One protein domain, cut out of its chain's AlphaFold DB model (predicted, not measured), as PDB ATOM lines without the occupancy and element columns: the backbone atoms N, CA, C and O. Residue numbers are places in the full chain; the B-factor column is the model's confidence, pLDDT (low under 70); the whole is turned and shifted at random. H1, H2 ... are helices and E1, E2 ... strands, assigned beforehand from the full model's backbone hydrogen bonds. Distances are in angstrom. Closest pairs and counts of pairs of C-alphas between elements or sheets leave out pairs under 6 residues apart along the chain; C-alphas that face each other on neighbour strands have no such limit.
ATOM      1  N   PRO A 228     -40.466  40.282  21.564       85.56
ATOM      2  CA  PRO A 228     -39.587  39.314  20.925       85.56
ATOM      3  C   PRO A 228     -38.140  39.477  21.405       85.56
ATOM      4  O   PRO A 228     -37.701  40.585  21.722       85.56
ATOM      5  N   ASP A 229     -37.396  38.371  21.413       87.25
ATOM      6  CA  ASP A 229     -35.978  38.387  21.759       87.25
ATOM      7  C   ASP A 229     -35.151  39.126  20.690       87.25
ATOM      8  O   ASP A 229     -35.404  38.969  19.488       87.25
ATOM      9  N   PRO A 230     -34.133  39.907  21.094       90.50
ATOM     10  CA  PRO A 230     -33.267  40.609  20.158       90.50
ATOM     11  C   PRO A 230     -32.437  39.623  19.333       90.50
ATOM     12  O   PRO A 230     -31.881  38.652  19.848       90.50
ATOM     13  N   VAL A 231     -32.320  39.910  18.036       91.62
ATOM     14  CA  VAL A 231     -31.632  39.052  17.056       91.62
ATOM     15  C   VAL A 231     -30.301  39.662  16.609       91.62
ATOM     16  O   VAL A 231     -29.412  38.956  16.140       91.62
ATOM     17  N   TYR A 232     -30.139  40.975  16.770       91.31
ATOM     18  CA  TYR A 232     -28.958  41.714  16.353       91.31
ATOM     19  C   TYR A 232     -28.287  42.373  17.554       91.31
ATOM     20  O   TYR A 232     -28.942  43.083  18.317       91.31
ATOM     21  N   PHE A 233     -26.979  42.159  17.701       92.12
ATOM     22  CA  PHE A 233     -26.187  42.683  18.811       92.12
ATOM     23  C   PHE A 233     -25.034  43.531  18.290       92.12
ATOM     24  O   PHE A 233     -24.269  43.097  17.428       92.12
ATOM     25  N   CYS A 234     -24.883  44.723  18.850       90.69
ATOM     26  CA  CYS A 234     -23.790  45.632  18.537       90.69
ATOM     27  C   CYS A 234     -23.214  46.243  19.808       90.69
ATOM     28  O   CYS A 234     -23.882  46.330  20.840       90.69
ATOM     29  N   THR A 235     -21.970  46.696  19.723       90.56
ATOM     30  CA  THR A 235     -21.364  47.487  20.789       90.56
ATOM     31  C   THR A 235     -21.718  48.940  20.580       90.56
ATOM     32  O   THR A 235     -21.781  49.424  19.449       90.56
ATOM     33  N   VAL A 236     -21.972  49.635  21.679       87.19
ATOM     34  CA  VAL A 236     -22.165  51.074  21.660       87.19
ATOM     35  C   VAL A 236     -21.155  51.711  22.589       87.19
ATOM     36  O   VAL A 236     -21.165  51.507  23.803       87.19
ATOM     37  N   GLU A 237     -20.267  52.489  21.984       82.75
ATOM     38  CA  GLU A 237     -19.354  53.368  22.691       82.75
ATOM     39  C   GLU A 237     -20.062  54.699  22.872       82.75
ATOM     40  O   GLU A 237     -20.386  55.407  21.908       82.75
ATOM     41  N   ALA A 238     -20.347  55.024  24.124       68.75
ATOM     42  CA  ALA A 238     -21.076  56.225  24.442       68.75
ATOM     43  C   ALA A 238     -20.452  56.956  25.635       68.75
ATOM     44  O   ALA A 238     -19.889  56.319  26.529       68.75
ATOM     45  N   PRO A 239     -20.544  58.298  25.665       70.62
ATOM     46  CA  PRO A 239     -20.188  59.068  26.849       70.62
ATOM     47  C   PRO A 239     -21.058  58.636  28.040       70.62
ATOM     48  O   PRO A 239     -22.162  58.124  27.858       70.62
ATOM     49  N   SER A 240     -20.589  58.872  29.267       69.88
ATOM     50  CA  SER A 240     -21.253  58.430  30.507       69.88
ATOM     51  C   SER A 240     -22.735  58.823  30.617       69.88
ATOM     52  O   SER A 240     -23.512  58.121  31.255       69.88
ATOM     53  N   GLU A 241     -23.148  59.919  29.976       71.06
ATOM     54  CA  GLU A 241     -24.539  60.402  29.950       71.06
ATOM     55  C   GLU A 241     -25.487  59.514  29.124       71.06
ATOM     56  O   GLU A 241     -26.696  59.506  29.353       71.06
ATOM     57  N   ALA A 242     -24.959  58.719  28.193       76.31
ATOM     58  CA  ALA A 242     -25.766  57.885  27.313       76.31
ATOM     59  C   ALA A 242     -26.325  56.629  27.981       76.31
ATOM     60  O   ALA A 242     -27.324  56.096  27.505       76.31
ATOM     61  N   ALA A 243     -25.731  56.174  29.088       79.06
ATOM     62  CA  ALA A 243     -26.251  55.032  29.836       79.06
ATOM     63  C   ALA A 243     -27.684  55.296  30.335       79.06
ATOM     64  O   ALA A 243     -28.556  54.440  30.194       79.06
ATOM     65  N   ASN A 244     -27.948  56.513  30.826       83.69
ATOM     66  CA  ASN A 244     -29.278  56.915  31.287       83.69
ATOM     67  C   ASN A 244     -30.275  56.990  30.120       83.69
ATOM     68  O   ASN A 244     -31.372  56.447  30.214       83.69
ATOM     69  N   ALA A 245     -29.876  57.598  28.997       86.62
ATOM     70  CA  ALA A 245     -30.727  57.716  27.811       86.62
ATOM     71  C   ALA A 245     -31.086  56.346  27.211       86.62
ATOM     72  O   ALA A 245     -32.225  56.102  26.824       86.62
ATOM     73  N   LEU A 246     -30.127  55.417  27.172       87.06
ATOM     74  CA  LEU A 246     -30.359  54.044  26.727       87.06
ATOM     75  C   LEU A 246     -31.322  53.291  27.648       87.06
ATOM     76  O   LEU A 246     -32.158  52.530  27.166       87.06
ATOM     77  N   GLN A 247     -31.237  53.522  28.958       85.06
ATOM     78  CA  GLN A 247     -32.158  52.924  29.918       85.06
ATOM     79  C   GLN A 247     -33.582  53.482  29.773       85.06
ATOM     80  O   GLN A 247     -34.541  52.718  29.847       85.06
ATOM     81  N   GLU A 248     -33.733  54.783  29.515       84.50
ATOM     82  CA  GLU A 248     -35.036  55.389  29.205       84.50
ATOM     83  C   GLU A 248     -35.632  54.838  27.903       84.50
ATOM     84  O   GLU A 248     -36.813  54.490  27.864       84.50
ATOM     85  N   LEU A 249     -34.817  54.676  26.856       87.50
ATOM     86  CA  LEU A 249     -35.261  54.070  25.598       87.50
ATOM     87  C   LEU A 249     -35.654  52.596  25.765       87.50
ATOM     88  O   LEU A 249     -36.634  52.168  25.165       87.50
ATOM     89  N   ALA A 250     -34.949  51.837  26.607       87.06
ATOM     90  CA  ALA A 250     -35.308  50.451  26.925       87.06
ATOM     91  C   ALA A 250     -36.616  50.342  27.737       87.06
ATOM     92  O   ALA A 250     -37.331  49.347  27.651       87.06
ATOM     93  N   VAL A 251     -36.959  51.369  28.525       84.56
ATOM     94  CA  VAL A 251     -38.267  51.467  29.198       84.56
ATOM     95  C   VAL A 251     -39.391  51.733  28.189       84.56
ATOM     96  O   VAL A 251     -40.505  51.230  28.363       84.56
ATOM     97  N   GLU A 252     -39.112  52.521  27.150       85.56
ATOM     98  CA  GLU A 252     -40.060  52.816  26.074       85.56
ATOM     99  C   GLU A 252     -40.302  51.596  25.172       85.56
ATOM    100  O   GLU A 252     -41.457  51.256  24.898       85.56
ATOM    101  N   ASP A 253     -39.223  50.927  24.758       86.81
ATOM    102  CA  ASP A 253     -39.232  49.754  23.888       86.81
ATOM    103  C   ASP A 253     -38.636  48.522  24.596       86.81
ATOM    104  O   ASP A 253     -37.414  48.372  24.658       86.81
ATOM    105  N   PRO A 254     -39.480  47.589  25.073       83.25
ATOM    106  CA  PRO A 254     -39.015  46.373  25.739       83.25
ATOM    107  C   PRO A 254     -38.204  45.416  24.850       83.25
ATOM    108  O   PRO A 254     -37.580  44.495  25.373       83.25
ATOM    109  N   SER A 255     -38.221  45.587  23.520       87.75
ATOM    110  CA  SER A 255     -37.396  44.786  22.602       87.75
ATOM    111  C   SER A 255     -35.937  45.254  22.549       87.75
ATOM    112  O   SER A 255     -35.069  44.533  22.051       87.75
ATOM    113  N   LEU A 256     -35.650  46.447  23.082       89.19
ATOM    114  CA  LEU A 256     -34.304  46.974  23.232       89.19
ATOM    115  C   LEU A 256     -33.685  46.464  24.534       89.19
ATOM    116  O   LEU A 256     -34.097  46.834  25.633       89.19
ATOM    117  N   GLN A 257     -32.641  45.647  24.418       89.50
ATOM    118  CA  GLN A 257     -31.902  45.140  25.569       89.50
ATOM    119  C   GLN A 257     -30.540  45.812  25.663       89.50
ATOM    120  O   GLN A 257     -29.762  45.803  24.712       89.50
ATOM    121  N   VAL A 258     -30.222  46.355  26.833       89.38
ATOM    122  CA  VAL A 258     -28.932  46.995  27.103       89.38
ATOM    123  C   VAL A 258     -28.221  46.191  28.181       89.38
ATOM    124  O   VAL A 258     -28.766  45.963  29.261       89.38
ATOM    125  N   ARG A 259     -27.009  45.722  27.883       88.88
ATOM    126  CA  ARG A 259     -26.183  44.923  28.796       88.88
ATOM    127  C   ARG A 259     -24.786  45.516  28.866       88.88
ATOM    128  O   ARG A 259     -24.213  45.866  27.843       88.88
ATOM    129  N   TYR A 260     -24.226  45.596  30.065       87.62
ATOM    130  CA  TYR A 260     -22.832  45.981  30.255       87.62
ATOM    131  C   TYR A 260     -21.985  44.726  30.469       87.62
ATOM    132  O   TYR A 260     -22.306  43.900  31.326       87.62
ATOM    133  N   ASP A 261     -20.944  44.565  29.659       86.44
ATOM    134  CA  ASP A 261     -19.999  43.459  29.756       86.44
ATOM    135  C   ASP A 261     -18.783  43.889  30.584       86.44
ATOM    136  O   ASP A 261     -17.988  44.730  30.163       86.44
ATOM    137  N   ASN A 262     -18.645  43.297  31.771       85.50
ATOM    138  CA  ASN A 262     -17.556  43.596  32.700       85.50
ATOM    139  C   ASN A 262     -16.196  43.044  32.241       85.50
ATOM    140  O   ASN A 262     -15.179  43.533  32.725       85.50
ATOM    141  N   GLU A 263     -16.148  42.029  31.365       85.12
ATOM    142  CA  GLU A 263     -14.873  41.434  30.932       85.12
ATOM    143  C   GLU A 263     -14.135  42.355  29.950       85.12
ATOM    144  O   GLU A 263     -12.924  42.540  30.061       85.12
ATOM    145  N   LEU A 264     -14.874  42.961  29.018       84.56
ATOM    146  CA  LEU A 264     -14.331  43.833  27.970       84.56
ATOM    147  C   LEU A 264     -14.617  45.326  28.202       84.56
ATOM    148  O   LEU A 264     -14.112  46.169  27.467       84.56
ATOM    149  N   GLY A 265     -15.419  45.670  29.213       84.00
ATOM    150  CA  GLY A 265     -15.787  47.052  29.528       84.00
ATOM    151  C   GLY A 265     -16.694  47.711  28.482       84.00
ATOM    152  O   GLY A 265     -16.752  48.939  28.409       84.00
ATOM    153  N   GLN A 266     -17.390  46.914  27.669       85.75
ATOM    154  CA  GLN A 266     -18.219  47.370  26.551       85.75
ATOM    155  C   GLN A 266     -19.713  47.362  26.903       85.75
ATOM    156  O   GLN A 266     -20.199  46.491  27.627       85.75
ATOM    157  N   THR A 267     -20.469  48.310  26.342       88.31
ATOM    158  CA  THR A 267     -21.939  48.285  26.406       88.31
ATOM    159  C   THR A 267     -22.473  47.593  25.161       88.31
ATOM    160  O   THR A 267     -22.235  48.040  24.041       88.31
ATOM    161  N   ILE A 268     -23.190  46.493  25.358       90.00
ATOM    162  CA  ILE A 268     -23.812  45.699  24.306       90.00
ATOM    163  C   ILE A 268     -25.281  46.097  24.218       90.00
ATOM    164  O   ILE A 268     -26.010  46.068  25.213       90.00
ATOM    165  N   ILE A 269     -25.720  46.432  23.010       91.38
ATOM    166  CA  ILE A 269     -27.118  46.691  22.692       91.38
ATOM    167  C   ILE A 269     -27.638  45.554  21.821       91.38
ATOM    168  O   ILE A 269     -27.057  45.245  20.781       91.38
ATOM    169  N   GLY A 270     -28.729  44.935  22.262       92.19
ATOM    170  CA  GLY A 270     -29.511  43.964  21.513       92.19
ATOM    171  C   GLY A 270     -30.789  44.602  20.979       92.19
ATOM    172  O   GLY A 270     -31.518  45.246  21.730       92.19
ATOM    173  N   ALA A 271     -31.070  44.401  19.697       92.25
ATOM    174  CA  ALA A 271     -32.287  44.860  19.041       92.25
ATOM    175  C   ALA A 271     -32.785  43.843  18.007       92.25
ATOM    176  O   ALA A 271     -32.131  42.848  17.694       92.25
ATOM    177  N   MET A 272     -33.955  44.113  17.433       92.94
ATOM    178  CA  MET A 272     -34.578  43.245  16.425       92.94
ATOM    179  C   MET A 272     -33.846  43.187  15.077       92.94
ATOM    180  O   MET A 272     -34.049  42.244  14.319       92.94
ATOM    181  N   GLY A 273     -33.011  44.176  14.759       91.94
ATOM    182  CA  GLY A 273     -32.282  44.236  13.493       91.94
ATOM    183  C   GLY A 273     -31.466  45.518  13.334       91.94
ATOM    184  O   GLY A 273     -31.552  46.424  14.163       91.94
ATOM    185  N   GLU A 274     -30.708  45.606  12.242       90.50
ATOM    186  CA  GLU A 274     -29.833  46.747  11.932       90.50
ATOM    187  C   GLU A 274     -30.606  48.070  11.844       90.50
ATOM    188  O   GLU A 274     -30.272  49.022  12.544       90.50
ATOM    189  N   LEU A 275     -31.710  48.103  11.087       92.56
ATOM    190  CA  LEU A 275     -32.562  49.293  10.972       92.56
ATOM    191  C   LEU A 275     -33.077  49.769  12.340       92.56
ATOM    192  O   LEU A 275     -33.208  50.969  12.573       92.56
ATOM    193  N   HIS A 276     -33.359  48.842  13.259       92.50
ATOM    194  CA  HIS A 276     -33.807  49.207  14.599       92.50
ATOM    195  C   HIS A 276     -32.692  49.955  15.351       92.50
ATOM    196  O   HIS A 276     -32.929  51.029  15.906       92.50
ATOM    197  N   ILE A 277     -31.457  49.457  15.285       91.00
ATOM    198  CA  ILE A 277     -30.289  50.133  15.860       91.00
ATOM    199  C   ILE A 277     -30.056  51.513  15.226       91.00
ATOM    200  O   ILE A 277     -29.769  52.473  15.944       91.00
ATOM    201  N   GLU A 278     -30.219  51.652  13.909       91.06
ATOM    202  CA  GLU A 278     -30.092  52.950  13.233       91.06
ATOM    203  C   GLU A 278     -31.133  53.963  13.716       91.06
ATOM    204  O   GLU A 278     -30.792  55.111  14.009       91.06
ATOM    205  N   VAL A 279     -32.390  53.534  13.870       92.56
ATOM    206  CA  VAL A 279     -33.457  54.381  14.414       92.56
ATOM    207  C   VAL A 279     -33.133  54.804  15.845       92.56
ATOM    208  O   VAL A 279     -33.298  55.979  16.175       92.56
ATOM    209  N   ILE A 280     -32.631  53.893  16.684       90.69
ATOM    210  CA  ILE A 280     -32.219  54.201  18.062       90.69
ATOM    211  C   ILE A 280     -31.080  55.224  18.076       90.69
ATOM    212  O   ILE A 280     -31.162  56.217  18.798       90.69
ATOM    213  N   ARG A 281     -30.049  55.041  17.244       90.00
ATOM    214  CA  ARG A 281     -28.944  56.002  17.091       90.00
ATOM    215  C   ARG A 281     -29.460  57.386  16.709       90.00
ATOM    216  O   ARG A 281     -29.066  58.392  17.301       90.00
ATOM    217  N   ASP A 282     -30.361  57.442  15.736       91.81
ATOM    218  CA  ASP A 282     -30.938  58.695  15.260       91.81
ATOM    219  C   ASP A 282     -31.860  59.341  16.303       91.81
ATOM    220  O   ASP A 282     -31.984  60.567  16.330       91.81
ATOM    221  N   ARG A 283     -32.511  58.555  17.170       90.56
ATOM    222  CA  ARG A 283     -33.265  59.066  18.325       90.56
ATOM    223  C   ARG A 283     -32.340  59.623  19.397       90.56
ATOM    224  O   ARG A 283     -32.539  60.757  19.813       90.56
ATOM    225  N   LEU A 284     -31.280  58.907  19.771       89.38
ATOM    226  CA  LEU A 284     -30.265  59.404  20.710       89.38
ATOM    227  C   LEU A 284     -29.678  60.742  20.244       89.38
ATOM    228  O   LEU A 284     -29.557  61.683  21.029       89.38
ATOM    229  N   ARG A 285     -29.418  60.873  18.941       90.25
ATOM    230  CA  ARG A 285     -28.922  62.121  18.358       90.25
ATOM    231  C   ARG A 285     -29.962  63.247  18.346       90.25
ATOM    232  O   ARG A 285     -29.600  64.390  18.605       90.25
ATOM    233  N   ARG A 286     -31.225  62.964  18.008       89.50
ATOM    234  CA  ARG A 286     -32.284  63.988  17.864       89.50
ATOM    235  C   ARG A 286     -32.917  64.412  19.188       89.50
ATOM    236  O   ARG A 286     -33.196  65.597  19.363       89.50
ATOM    237  N   ASP A 287     -33.161  63.456  20.076       87.12
ATOM    238  CA  ASP A 287     -33.910  63.658  21.317       87.12
ATOM    239  C   ASP A 287     -32.974  64.030  22.471       87.12
ATOM    240  O   ASP A 287     -33.265  64.969  23.210       87.12
ATOM    241  N   TYR A 288     -31.824  63.352  22.569       85.88
ATOM    242  CA  TYR A 288     -30.851  63.539  23.652       85.88
ATOM    243  C   TYR A 288     -29.611  64.344  23.236       85.88
ATOM    244  O   TYR A 288     -28.816  64.729  24.087       85.88
ATOM    245  N   GLY A 289     -29.417  64.611  21.939       86.88
ATOM    246  CA  GLY A 289     -28.219  65.299  21.442       86.88
ATOM    247  C   GLY A 289     -26.937  64.462  21.543       86.88
ATOM    248  O   GLY A 289     -25.841  64.997  21.378       86.88
ATOM    249  N   LEU A 290     -27.059  63.157  21.805       88.06
ATOM    250  CA  LEU A 290     -25.936  62.255  22.036       88.06
ATOM    251  C   LEU A 290     -25.495  61.615  20.722       88.06
ATOM    252  O   LEU A 290     -26.265  60.916  20.063       88.06
ATOM    253  N   ASN A 291     -24.236  61.835  20.346       86.56
ATOM    254  CA  ASN A 291     -23.638  61.156  19.205       86.56
ATOM    255  C   ASN A 291     -22.946  59.878  19.689       86.56
ATOM    256  O   ASN A 291     -21.902  59.952  20.338       86.56
ATOM    257  N   VAL A 292     -23.553  58.726  19.410       86.81
ATOM    258  CA  VAL A 292     -23.053  57.414  19.835       86.81
ATOM    259  C   VAL A 292     -22.390  56.682  18.674       86.81
ATOM    260  O   VAL A 292     -22.888  56.716  17.545       86.81
ATOM    261  N   PHE A 293     -21.272  56.010  18.951       87.38
ATOM    262  CA  PHE A 293     -20.580  55.183  17.967       87.38
ATOM    263  C   PHE A 293     -21.018  53.733  18.125       87.38
ATOM    264  O   PHE A 293     -21.046  53.200  19.233       87.38
ATOM    265  N   ILE A 294     -21.388  53.111  17.007       88.44
ATOM    266  CA  ILE A 294     -21.876  51.734  16.971       88.44
ATOM    267  C   ILE A 294     -20.825  50.883  16.280       88.44
ATOM    268  O   ILE A 294     -20.450  51.165  15.141       88.44
ATOM    269  N   GLY A 295     -20.345  49.872  16.993       86.81
ATOM    270  CA  GLY A 295     -19.295  48.971  16.556       86.81
ATOM    271  C   GLY A 295     -19.756  47.520  16.488       86.81
ATOM    272  O   GLY A 295     -20.851  47.141  16.916       86.81
ATOM    273  N   SER A 296     -18.884  46.683  15.934       87.25
ATOM    274  CA  SER A 296     -19.041  45.232  15.988       87.25
ATOM    275  C   SER A 296     -18.770  44.711  17.401       87.25
ATOM    276  O   SER A 296     -18.004  45.305  18.164       87.25
ATOM    277  N   LEU A 297     -19.392  43.584  17.745       87.25
ATOM    278  CA  LEU A 297     -19.186  42.937  19.034       87.25
ATOM    279  C   LEU A 297     -17.744  42.441  19.174       87.25
ATOM    280  O   LEU A 297     -17.253  41.712  18.311       87.25
ATOM    281  N   GLN A 298     -17.081  42.811  20.269       84.56
ATOM    282  CA  GLN A 298     -15.793  42.229  20.628       84.56
ATOM    283  C   GLN A 298     -16.021  40.971  21.465       84.56
ATOM    284  O   GLN A 298     -16.920  40.928  22.308       84.56
ATOM    285  N   VAL A 299     -15.206  39.948  21.223       87.06
ATOM    286  CA  VAL A 299     -15.253  38.669  21.937       87.06
ATOM    287  C   VAL A 299     -14.007  38.506  22.798       87.06
ATOM    288  O   VAL A 299     -12.894  38.787  22.355       87.06
ATOM    289  N   ALA A 300     -14.200  38.049  24.035       85.00
ATOM    290  CA  ALA A 300     -13.103  37.740  24.938       85.00
ATOM    291  C   ALA A 300     -12.462  36.416  24.505       85.00
ATOM    292  O   ALA A 300     -13.075  35.348  24.596       85.00
ATOM    293  N   TYR A 301     -11.226  36.481  24.014       86.56
ATOM    294  CA  TYR A 301     -10.464  35.286  23.676       86.56
ATOM    295  C   TYR A 301     -10.017  34.576  24.956       86.56
ATOM    296  O   TYR A 301      -9.533  35.204  25.898       86.56
ATOM    297  N   ARG A 302     -10.172  33.251  24.986       87.25
ATOM    298  CA  ARG A 302      -9.626  32.391  26.038       87.25
ATOM    299  C   ARG A 302      -8.642  31.430  25.400       87.25
ATOM    300  O   ARG A 302      -8.992  30.721  24.463       87.25
ATOM    301  N   GLU A 303      -7.423  31.420  25.914       87.94
ATOM    302  CA  GLU A 303      -6.372  30.525  25.447       87.94
ATOM    303  C   GLU A 303      -6.278  29.312  26.373       87.94
ATOM    304  O   GLU A 303      -6.425  29.425  27.593       87.94
ATOM    305  N   VAL A 304      -6.045  28.138  25.790       90.25
ATOM    306  CA  VAL A 304      -5.830  26.884  26.519       90.25
ATOM    307  C   VAL A 304      -4.534  26.266  26.020       90.25
ATOM    308  O   VAL A 304      -4.256  26.256  24.823       90.25
ATOM    309  N   ILE A 305      -3.731  25.750  26.948       88.69
ATOM    310  CA  ILE A 305      -2.511  25.020  26.614       88.69
ATOM    311  C   ILE A 305      -2.916  23.657  26.035       88.69
ATOM    312  O   ILE A 305      -3.518  22.849  26.738       88.69
ATOM    313  N   GLU A 306      -2.578  23.391  24.772       87.81
ATOM    314  CA  GLU A 306      -2.921  22.119  24.113       87.81
ATOM    315  C   GLU A 306      -1.999  20.952  24.508       87.81
ATOM    316  O   GLU A 306      -2.434  19.805  24.527       87.81
ATOM    317  N   ASN A 307      -0.732  21.227  24.842       88.25
ATOM    318  CA  ASN A 307       0.285  20.201  25.098       88.25
ATOM    319  C   ASN A 307       0.928  20.352  26.486       88.25
ATOM    320  O   ASN A 307       1.208  21.464  26.929       88.25
ATOM    321  N   GLU A 308       1.231  19.235  27.158       82.88
ATOM    322  CA  GLU A 308       1.942  19.250  28.445       82.88
ATOM    323  C   GLU A 308       3.382  19.761  28.248       82.88
ATOM    324  O   GLU A 308       4.195  19.136  27.566       82.88
ATOM    325  N   VAL A 309       3.714  20.903  28.859       84.81
ATOM    326  CA  VAL A 309       5.065  21.483  28.836       84.81
ATOM    327  C   VAL A 309       5.707  21.318  30.213       84.81
ATOM    328  O   VAL A 309       5.184  21.807  31.212       84.81
ATOM    329  N   ARG A 310       6.873  20.661  30.275       82.19
ATOM    330  CA  ARG A 310       7.712  20.593  31.485       82.19
ATOM    331  C   ARG A 310       8.921  21.503  31.337       82.19
ATOM    332  O   ARG A 310       9.702  21.344  30.404       82.19
ATOM    333  N   ASN A 311       9.096  22.421  32.285       79.62
ATOM    334  CA  ASN A 311      10.271  23.284  32.370       79.62
ATOM    335  C   ASN A 311      11.033  23.003  33.676       79.62
ATOM    336  O   ASN A 311      10.418  22.812  34.722       79.62
ATOM    337  N   THR A 312      12.364  22.943  33.609       78.00
ATOM    338  CA  THR A 312      13.243  22.717  34.767       78.00
ATOM    339  C   THR A 312      14.091  23.962  34.991       78.00
ATOM    340  O   THR A 312      14.956  24.276  34.178       78.00
ATOM    341  N   THR A 313      13.870  24.653  36.111       71.12
ATOM    342  CA  THR A 313      14.640  25.846  36.494       71.12
ATOM    343  C   THR A 313      15.643  25.491  37.588       71.12
ATOM    344  O   THR A 313      15.259  25.059  38.673       71.12
ATOM    345  N   SER A 314      16.934  25.688  37.325       75.69
ATOM    346  CA  SER A 314      18.010  25.472  38.299       75.69
ATOM    347  C   SER A 314      18.433  26.786  38.961       75.69
ATOM    348  O   SER A 314      18.930  27.687  38.286       75.69
ATOM    349  N   PHE A 315      18.293  26.878  40.285       71.00
ATOM    350  CA  PHE A 315      18.790  28.001  41.083       71.00
ATOM    351  C   PHE A 315      20.198  27.693  41.608       71.00
ATOM    352  O   PHE A 315      20.417  26.668  42.252       71.00
ATOM    353  N   LYS A 316      21.166  28.584  41.356       62.06
ATOM    354  CA  LYS A 316      22.478  28.520  42.016       62.06
ATOM    355  C   LYS A 316      22.358  29.112  43.420       62.06
ATOM    356  O   LYS A 316      22.340  30.330  43.575       62.06
ATOM    357  N   CYS A 317      22.296  28.250  44.431       57.25
ATOM    358  CA  CYS A 317      22.510  28.653  45.819       57.25
ATOM    359  C   CYS A 317      23.999  28.959  46.021       57.25
ATOM    360  O   CYS A 317      24.823  28.047  46.047       57.25
ATOM    361  N   TYR A 318      24.340  30.239  46.166       57.69
ATOM    362  CA  TYR A 318      25.617  30.632  46.754       57.69
ATOM    363  C   TYR A 318      25.454  30.589  48.273       57.69
ATOM    364  O   TYR A 318      24.711  31.387  48.844       57.69
ATOM    365  N   ILE A 319      26.091  29.604  48.902       61.56
ATOM    366  CA  ILE A 319      26.231  29.532  50.356       61.56
ATOM    367  C   ILE A 319      27.382  30.481  50.709       61.56
ATOM    368  O   ILE A 319      28.492  30.282  50.214       61.56
ATOM    369  N   TRP A 320      27.082  31.537  51.471       50.47
ATOM    370  CA  TRP A 320      28.073  32.434  52.074       50.47
ATOM    371  C   TRP A 320      28.605  31.837  53.373       50.47
ATOM    372  O   TRP A 320      27.783  31.245  54.112       50.47
TER     373      TRP A 320
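What this domain is: This is residues 228 to 320 of the 320 residues of a protein of Wuchereria bancrofti (UniProt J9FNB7). A small compact body, a twisted sheet of four strands with two helices over one face and the other face bare, has a long tail, residues 301 to 320, that sticks out from it. The printed part has 93 residues, in the order E1, H1, E2, E3, H2, E4, and the sheet runs E2, E3, E1, E4, all antiparallel. The class is mixed, helices and strands, with under half of the residues, 45, in named elements. The whole is extended, with a radius of gyration of the C-alphas of 22.3 A and spans of 75 by 32 by 19 A; the tail makes the length.

How they stand to each other: E1, residues 232 to 237, is an inner strand of the sheet. Its antiparallel neighbours are E3, residues 266 to 271, with N 234 and O 269 3.0 A apart, and E4, residues 293 to 295, with N 237 and O 293 2.9 A apart. E2, residues 257 to 261, forms a hairpin with E3, with N 259 and O 268 2.9 A apart. E2 and E4 are the edge strands and are apart. H1, residues 242 to 252, is on the sheet at a height of 9.2 A, over E2 and only just over E3, with 3 of its C-alphas falling on E3; its closest C-alphas to E2 are Ala 250 and Gln 257, 6.5 A. H2, residues 274 to 287, is on the same face at a height of 10.1 A, over E1, and on the local plane their lines stand at 23 degrees, along the strands. H1 and H2 are close but not clearly touching, their closest C-alphas being Ala 245 and Leu 284, 7.3 A, at a steep tilt of 67 degrees, only just short of about perpendicular, opposite ways. These are two layers, helices on one face of a sheet. E1, H1, E2 and E3, H2, E4 are split strand-helix-strand units, each with a strand between its two strands in the sheet, and both crossovers are right-handed. In both helices every O i to N i+4 pair is within hydrogen-bond range.

Where its parts are: E1 begins at C-alpha 232, (-28.958, 41.714, 16.353), and is 16.4 A long. H1 is 15.2 A, E2 12.7 A, E3 16.1 A and H2 19.8 A. E4, 6.5 A, ends at C-alpha 295, (-19.295, 48.971, 16.556).

The domain as a whole: Residues 301 to 320 stand free, and without them the body spans 33 by 28 by 19 A. The C-alphas of Arg 286 and Trp 320, the chain's last residue, are the farthest apart, 76.2 A. The five links between named elements are tight, and the printed part has no cut. Mean pLDDT of the printed part is 84.7; residues 238, 240 and 316 to 320 are under 70.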